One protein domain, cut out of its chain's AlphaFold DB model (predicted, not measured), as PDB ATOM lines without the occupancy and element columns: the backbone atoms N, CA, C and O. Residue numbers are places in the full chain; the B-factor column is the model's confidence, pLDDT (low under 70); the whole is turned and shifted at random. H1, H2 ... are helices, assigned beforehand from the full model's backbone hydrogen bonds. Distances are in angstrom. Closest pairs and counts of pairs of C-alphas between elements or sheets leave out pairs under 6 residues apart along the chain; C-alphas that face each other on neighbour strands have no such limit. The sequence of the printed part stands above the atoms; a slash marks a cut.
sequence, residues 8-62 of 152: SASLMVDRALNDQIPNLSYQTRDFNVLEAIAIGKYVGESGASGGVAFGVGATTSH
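What this domain is: This is residues 8 to 62 of the 152 residues of a protein of Gammaproteobacteria bacterium ESL0073 (UniProt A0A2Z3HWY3). The longest helix, H2, folds back on H3 as a helical hairpin at one end of an extended rod, while H1 stands alone at the other end, lying across the rod's long axis, and a long strip of chain, residues 18 to 32, joins the two ends. That strip turns round near Pro 22 beyond the end of H1 and then runs stretched out towards H2, so the length of the whole belongs to the strip as well as to the hairpin. The printed part has 55 residues with three named helices, in the order H1, H2, H3, and no named strand; its class is all helix. The whole is extended, with a radius of gyration of the C-alphas of 16.8 A, and the C-alphas span 49 by 18 by 14 A.

Where its parts are: H2 is the longest helix by residues, with residues 33 to 45, Val 33 to Glu 45, and measures 18.3 A from first to last C-alpha. Its C-alpha 33 is at (200.867, 169.261, 199.550). H3 takes residues 50 to 59, Gly 50 to Thr 59, and measures 14.3 A, ending with C-alpha 59 at (193.465, 177.816, 201.480). H1 takes residues 8 to 17, Ser 8 to Leu 17, and measures 14.1 A, beginning with C-alpha 8 at (202.322, 192.943, 180.349).

How they stand to each other: H2 and H3 touch, with 23 pairs of C-alphas within 8 A. Their closest C-alphas are those of Gly 40 and Gly 57, 4.3 A apart, and their centres are 8.1 A apart. Their lines stand at a steep tilt of 38 degrees, and they run opposite ways. Joined by a tight link of 4 residues, they are a helical hairpin. H1 touches no helix: it is apart from H2 and apart from H3, with no C-alpha of either within 8 A of it. In H1, H2 and H3 every pair of O i and N i+4 is within hydrogen-bond range.

The domain as a whole: The two C-alphas farthest apart are those of Pro 22 and Gly 47, at 48.7 A. The first and last printed C-alphas, those of Ser 8 and His 62, are 25.0 A apart. The printed part has no cut. The link from H1 to H2 is long, with 15 residues, 18 to 32, whose C-alphas lie 3 to 26 A from the mean of the C-alphas. The mean pLDDT of the printed part is 87.3; residues 8 to 9, which belong to H1, are under 70, and the mean for H1 is 78.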
ATOM      1  N   SER A   8     201.055 192.296 179.997       58.25
ATOM      2  CA  SER A   8     202.322 192.943 180.349       58.25
ATOM      3  C   SER A   8     202.766 192.605 181.771       58.25
ATOM      4  O   SER A   8     203.962 192.473 182.019       58.25
ATOM      5  N   ALA A   9     201.814 192.450 182.698       60.91
ATOM      6  CA  ALA A   9     202.096 192.027 184.069       60.91
ATOM      7  C   ALA A   9     202.605 190.576 184.116       60.91
ATOM      8  O   ALA A   9     203.621 190.325 184.760       60.91
ATOM      9  N   SER A  10     201.971 189.657 183.372       70.56
ATOM     10  CA  SER A  10     202.472 188.281 183.205       70.56
ATOM     11  C   SER A  10     203.890 188.288 182.642       70.56
ATOM     12  O   SER A  10     204.787 187.703 183.233       70.56
ATOM     13  N   LEU A  11     204.125 189.063 181.576       80.88
ATOM     14  CA  LEU A  11     205.443 189.173 180.957       80.88
ATOM     15  C   LEU A  11     206.513 189.717 181.919       80.88
ATOM     16  O   LEU A  11     207.659 189.282 181.870       80.88
ATOM     17  N   MET A  12     206.180 190.672 182.794       83.62
ATOM     18  CA  MET A  12     207.125 191.171 183.800       83.62
ATOM     19  C   MET A  12     207.439 190.130 184.870       83.62
ATOM     20  O   MET A  12     208.604 189.994 185.236       83.62
ATOM     21  N   VAL A  13     206.429 189.408 185.356       84.19
ATOM     22  CA  VAL A  13     206.621 188.328 186.332       84.19
ATOM     23  C   VAL A  13     207.468 187.217 185.721       84.19
ATOM     24  O   VAL A  13     208.435 186.795 186.343       84.19
ATOM     25  N   ASP A  14     207.188 186.819 184.481       85.44
ATOM     26  CA  ASP A  14     207.972 185.817 183.757       85.44
ATOM     27  C   ASP A  14     209.423 186.271 183.580       85.44
ATOM     28  O   ASP A  14     210.357 185.520 183.858       85.44
ATOM     29  N   ARG A  15     209.644 187.529 183.185       89.44
ATOM     30  CA  ARG A  15     210.994 188.098 183.080       89.44
ATOM     31  C   ARG A  15     211.715 188.136 184.426       89.44
ATOM     32  O   ARG A  15     212.906 187.854 184.469       89.44
ATOM     33  N   ALA A  16     211.020 188.475 185.510       87.94
ATOM     34  CA  ALA A  16     211.589 188.494 186.855       87.94
ATOM     35  C   ALA A  16     211.932 187.077 187.346       87.94
ATOM     36  O   ALA A  16     213.007 186.868 187.893       87.94
ATOM     37  N   LEU A  17     211.055 186.097 187.100       83.69
ATOM     38  CA  LEU A  17     211.262 184.683 187.440       83.69
ATOM     39  C   LEU A  17     212.433 184.037 186.690       83.69
ATOM     40  O   LEU A  17     212.983 183.048 187.172       83.69
ATOM     41  N   ASN A  18     212.772 184.556 185.509       85.88
ATOM     42  CA  ASN A  18     213.858 184.063 184.664       85.88
ATOM     43  C   ASN A  18     215.112 184.959 184.715       85.88
ATOM     44  O   ASN A  18     215.934 184.896 183.803       85.88
ATOM     45  N   ASP A  19     215.243 185.817 185.734       87.69
ATOM     46  CA  ASP A  19     216.397 186.708 185.949       87.69
ATOM     47  C   ASP A  19     216.716 187.639 184.753       87.69
ATOM     48  O   ASP A  19     217.856 188.035 184.511       87.69
ATOM     49  N   GLN A  20     215.697 188.033 183.981       90.94
ATOM     50  CA  GLN A  20     215.828 188.869 182.776       90.94
ATOM     51  C   GLN A  20     215.675 190.376 183.053       90.94
ATOM     52  O   GLN A  20     215.527 191.180 182.122       90.94
ATOM     53  N   ILE A  21     215.642 190.776 184.325       91.00
ATOM     54  CA  ILE A  21     215.542 192.173 184.753       91.00
ATOM     55  C   ILE A  21     216.799 192.505 185.566       91.00
ATOM     56  O   ILE A  21     216.969 191.972 186.662       91.00
ATOM     57  N   PRO A  22     217.688 193.381 185.057       91.19
ATOM     58  CA  PRO A  22     218.894 193.767 185.778       91.19
ATOM     59  C   PRO A  22     218.571 194.322 187.166       91.19
ATOM     60  O   PRO A  22     217.646 195.121 187.316       91.19
ATOM     61  N   ASN A  23     219.368 193.933 188.162       91.31
ATOM     62  CA  ASN A  23     219.243 194.361 189.561       91.31
ATOM     63  C   ASN A  23     217.926 193.961 190.255       91.31
ATOM     64  O   ASN A  23     217.610 194.505 191.312       91.31
ATOM     65  N   LEU A  24     217.167 193.014 189.694       91.00
ATOM     66  CA  LEU A  24     215.989 192.437 190.331       91.00
ATOM     67  C   LEU A  24     216.204 190.941 190.534       91.00
ATOM     68  O   LEU A  24     216.310 190.187 189.574       91.00
ATOM     69  N   SER A  25     216.203 190.513 191.791       89.06
ATOM     70  CA  SER A  25     216.016 189.108 192.138       89.06
ATOM     71  C   SER A  25     214.578 188.906 192.579       89.06
ATOM     72  O   SER A  25     214.061 189.674 193.392       89.06
ATOM     73  N   TYR A  26     213.937 187.865 192.062       88.38
ATOM     74  CA  TYR A  26     212.543 187.570 192.354       88.38
ATOM     75  C   TYR A  26     212.384 186.115 192.784       88.38
ATOM     76  O   TYR A  26     212.993 185.209 192.221       88.38
ATOM     77  N   GLN A  27     211.576 185.902 193.817       86.12
ATOM     78  CA  GLN A  27     211.218 184.583 194.321       86.12
ATOM     79  C   GLN A  27     209.733 184.585 194.655       86.12
ATOM     80  O   GLN A  27     209.201 185.564 195.181       86.12
ATOM     81  N   THR A  28     209.084 183.463 194.381       85.81
ATOM     82  CA  THR A  28     207.719 183.180 194.823       85.81
ATOM     83  C   THR A  28     207.764 182.084 195.867       85.81
ATOM     84  O   THR A  28     208.618 181.205 195.795       85.81
ATOM     85  N   ARG A  29     206.814 182.112 196.797       82.56
ATOM     86  CA  ARG A  29     206.608 181.046 197.771       82.56
ATOM     87  C   ARG A  29     205.216 180.469 197.611       82.56
ATOM     88  O   ARG A  29     204.277 181.247 197.446       82.56
ATOM     89  N   ASP A  30     205.096 179.157 197.752       84.19
ATOM     90  CA  ASP A  30     203.808 178.480 197.849       84.19
ATOM     91  C   ASP A  30     203.871 177.326 198.858       84.19
ATOM     92  O   ASP A  30     204.956 176.886 199.241       84.19
ATOM     93  N   PHE A  31     202.711 176.843 199.290       83.12
ATOM     94  CA  PHE A  31     202.621 175.658 200.129       83.12
ATOM     95  C   PHE A  31     202.621 174.407 199.261       83.12
ATOM     96  O   PHE A  31     201.816 174.263 198.340       83.12
ATOM     97  N   ASN A  32     203.485 173.450 199.587       84.94
ATOM     98  CA  ASN A  32     203.375 172.127 198.978       84.94
ATOM     99  C   ASN A  32     202.293 171.279 199.674       84.94
ATOM    100  O   ASN A  32     201.808 171.593 200.763       84.94
ATOM    101  N   VAL A  33     201.926 170.156 199.050       86.06
ATOM    102  CA  VAL A  33     200.867 169.261 199.550       86.06
ATOM    103  C   VAL A  33     201.155 168.742 200.963       86.06
ATOM    104  O   VAL A  33     200.236 168.628 201.771       86.06
ATOM    105  N   LEU A  34     202.417 168.451 201.295       87.06
ATOM    106  CA  LEU A  34     202.779 167.966 202.630       87.06
ATOM    107  C   LEU A  34     202.575 169.052 203.689       87.06
ATOM    108  O   LEU A  34     202.114 168.762 204.791       87.06
ATOM    109  N   GLU A  35     202.864 170.303 203.348       88.00
ATOM    110  CA  GLU A  35     202.638 171.453 204.221       88.00
ATOM    111  C   GLU A  35     201.152 171.743 204.401       88.00
ATOM    112  O   GLU A  35     200.716 171.952 205.530       88.00
ATOM    113  N   ALA A  36     200.359 171.675 203.331       87.62
ATOM    114  CA  ALA A  36     198.906 171.799 203.407       87.62
ATOM    115  C   ALA A  36     198.295 170.738 204.345       87.62
ATOM    116  O   ALA A  36     197.465 171.061 205.201       87.62
ATOM    117  N   ILE A  37     198.756 169.484 204.249       89.31
ATOM    118  CA  ILE A  37     198.343 168.394 205.148       89.31
ATOM    119  C   ILE A  37     198.773 168.681 206.590       89.31
ATOM    120  O   ILE A  37     197.972 168.520 207.511       89.31
ATOM    121  N   ALA A  38     200.018 169.113 206.802       92.31
ATOM    122  CA  ALA A  38     200.533 169.421 208.133       92.31
ATOM    123  C   ALA A  38     199.757 170.570 208.799       92.31
ATOM    124  O   ALA A  38     199.423 170.480 209.980       92.31
ATOM    125  N   ILE A  39     199.411 171.611 208.037       90.19
ATOM    126  CA  ILE A  39     198.591 172.739 208.495       90.19
ATOM    127  C   ILE A  39     197.196 172.258 208.887       90.19
ATOM    128  O   ILE A  39     196.735 172.555 209.988       90.19
ATOM    129  N   GLY A  40     196.538 171.476 208.027       90.94
ATOM    130  CA  GLY A  40     195.218 170.927 208.335       90.94
ATOM    131  C   GLY A  40     195.239 170.058 209.594       90.94
ATOM    132  O   GLY A  40     194.393 170.222 210.471       90.94
ATOM    133  N   LYS A  41     196.253 169.197 209.741       93.00
ATOM    134  CA  LYS A  41     196.437 168.370 210.938       93.00
ATOM    135  C   LYS A  41     196.587 169.221 212.199       93.00
ATOM    136  O   LYS A  41     195.859 168.991 213.158       93.00
ATOM    137  N   TYR A  42     197.464 170.223 212.179       93.94
ATOM    138  CA  TYR A  42     197.673 171.127 213.314       93.94
ATOM    139  C   TYR A  42     196.380 171.849 213.732       93.94
ATOM    140  O   TYR A  42     196.060 171.951 214.917       93.94
ATOM    141  N   VAL A  43     195.600 172.320 212.758       93.38
ATOM    142  CA  VAL A  43     194.321 173.005 213.003       93.38
ATOM    143  C   VAL A  43     193.278 172.045 213.586       93.38
ATOM    144  O   VAL A  43     192.559 172.413 214.515       93.38
ATOM    145  N   GLY A  44     193.221 170.803 213.097       93.31
ATOM    146  CA  GLY A  44     192.366 169.756 213.664       93.31
ATOM    147  C   GLY A  44     192.756 169.388 215.100       93.31
ATOM    148  O   GLY A  44     191.891 169.306 215.968       93.31
ATOM    149  N   GLU A  45     194.055 169.252 215.379       95.25
ATOM    150  CA  GLU A  45     194.590 169.030 216.733       95.25
ATOM    151  C   GLU A  45     194.303 170.210 217.675       95.25
ATOM    152  O   GLU A  45     194.160 170.019 218.881       95.25
ATOM    153  N   SER A  46     194.130 171.415 217.125       94.56
ATOM    154  CA  SER A  46     193.710 172.613 217.862       94.56
ATOM    155  C   SER A  46     192.194 172.675 218.126       94.56
ATOM    156  O   SER A  46     191.703 173.676 218.645       94.56
ATOM    157  N   GLY A  47     191.439 171.624 217.780       93.50
ATOM    158  CA  GLY A  47     190.009 171.486 218.076       93.50
ATOM    159  C   GLY A  47     189.060 171.892 216.945       93.50
ATOM    160  O   GLY A  47     187.846 171.922 217.152       93.50
ATOM    161  N   ALA A  48     189.568 172.201 215.748       93.25
ATOM    162  CA  ALA A  48     188.716 172.479 214.594       93.25
ATOM    163  C   ALA A  48     188.047 171.200 214.056       93.25
ATOM    164  O   ALA A  48     188.624 170.113 214.088       93.25
ATOM    165  N   SER A  49     186.842 171.327 213.491       94.69
ATOM    166  CA  SER A  49     186.188 170.203 212.809       94.69
ATOM    167  C   SER A  49     186.985 169.760 211.577       94.69
ATOM    168  O   SER A  49     187.694 170.559 210.960       94.69
ATOM    169  N   GLY A  50     186.824 168.498 211.160       90.12
ATOM    170  CA  GLY A  50     187.545 167.952 210.002       90.12
ATOM    171  C   GLY A  50     187.360 168.768 208.714       90.12
ATOM    172  O   GLY A  50     188.311 168.949 207.959       90.12
ATOM    173  N   GLY A  51     186.166 169.336 208.499       90.00
ATOM    174  CA  GLY A  51     185.896 170.217 207.358       90.00
ATOM    175  C   GLY A  51     186.650 171.552 207.426       90.00
ATOM    176  O   GLY A  51     187.182 172.002 206.414       90.00
ATOM    177  N   VAL A  52     186.754 172.163 208.614       92.00
ATOM    178  CA  VAL A  52     187.520 173.407 208.815       92.00
ATOM    179  C   VAL A  52     189.017 173.146 208.668       92.00
ATOM    180  O   VAL A  52     189.696 173.886 207.963       92.00
ATOM    181  N   ALA A  53     189.525 172.069 209.268       92.44
ATOM    182  CA  ALA A  53     190.919 171.654 209.145       92.44
ATOM    183  C   ALA A  53     191.328 171.440 207.678       92.44
ATOM    184  O   ALA A  53     192.344 171.977 207.232       92.44
ATOM    185  N   PHE A  54     190.506 170.719 206.908       88.56
ATOM    186  CA  PHE A  54     190.712 170.545 205.469       88.56
ATOM    187  C   PHE A  54     190.711 171.885 204.720       88.56
ATOM    188  O   PHE A  54     191.628 172.163 203.948       88.56
ATOM    189  N   GLY A  55     189.714 172.738 204.982       88.44
ATOM    190  CA  GLY A  55     189.591 174.045 204.338       88.44
ATOM    191  C   GLY A  55     190.793 174.956 204.595       88.44
ATOM    192  O   GLY A  55     191.299 175.574 203.660       88.44
ATOM    193  N   VAL A  56     191.298 175.007 205.832       87.94
ATOM    194  CA  VAL A  56     192.476 175.818 206.178       87.94
ATOM    195  C   VAL A  56     193.737 175.268 205.514       87.94
ATOM    196  O   VAL A  56     194.515 176.044 204.967       87.94
ATOM    197  N   GLY A  57     193.920 173.945 205.495       86.38
ATOM    198  CA  GLY A  57     195.044 173.322 204.793       86.38
ATOM    199  C   GLY A  57     195.068 173.669 203.300       86.38
ATOM    200  O   GLY A  57     196.124 173.976 202.758       86.38
ATOM    201  N   ALA A  58     193.899 173.689 202.654       83.56
ATOM    202  CA  ALA A  58     193.770 173.959 201.222       83.56
ATOM    203  C   ALA A  58     193.839 175.450 200.836       83.56
ATOM    204  O   ALA A  58     194.062 175.758 199.670       83.56
ATOM    205  N   THR A  59     193.610 176.372 201.777       84.50
ATOM    206  CA  THR A  59     193.465 177.816 201.480       84.50
ATOM    207  C   THR A  59     194.409 178.713 202.278       84.50
ATOM    208  O   THR A  59     194.279 179.939 202.257       84.50
ATOM    209  N   THR A  60     195.372 178.120 202.986       88.12
ATOM    210  CA  THR A  60     196.379 178.866 203.740       88.12
ATOM    211  C   THR A  60     197.168 179.822 202.842       88.12
ATOM    212  O   THR A  60     197.386 179.577 201.656       88.12
ATOM    213  N   SER A  61     197.602 180.943 203.412       85.62
ATOM    214  CA  SER A  61     198.366 181.959 202.693       85.62
ATOM    215  C   SER A  61     199.485 182.526 203.558       85.62
ATOM    216  O   SER A  61     199.423 182.556 204.790       85.62
ATOM    217  N   HIS A  62     200.533 183.018 202.904       88.06
ATOM    218  CA  HIS A  62     201.583 183.772 203.572       88.06
ATOM    219  C   HIS A  62     201.150 185.225 203.761       88.06
ATOM    220  O   HIS A  62     201.244 186.034 202.847       88.06
TER     221      HIS A  62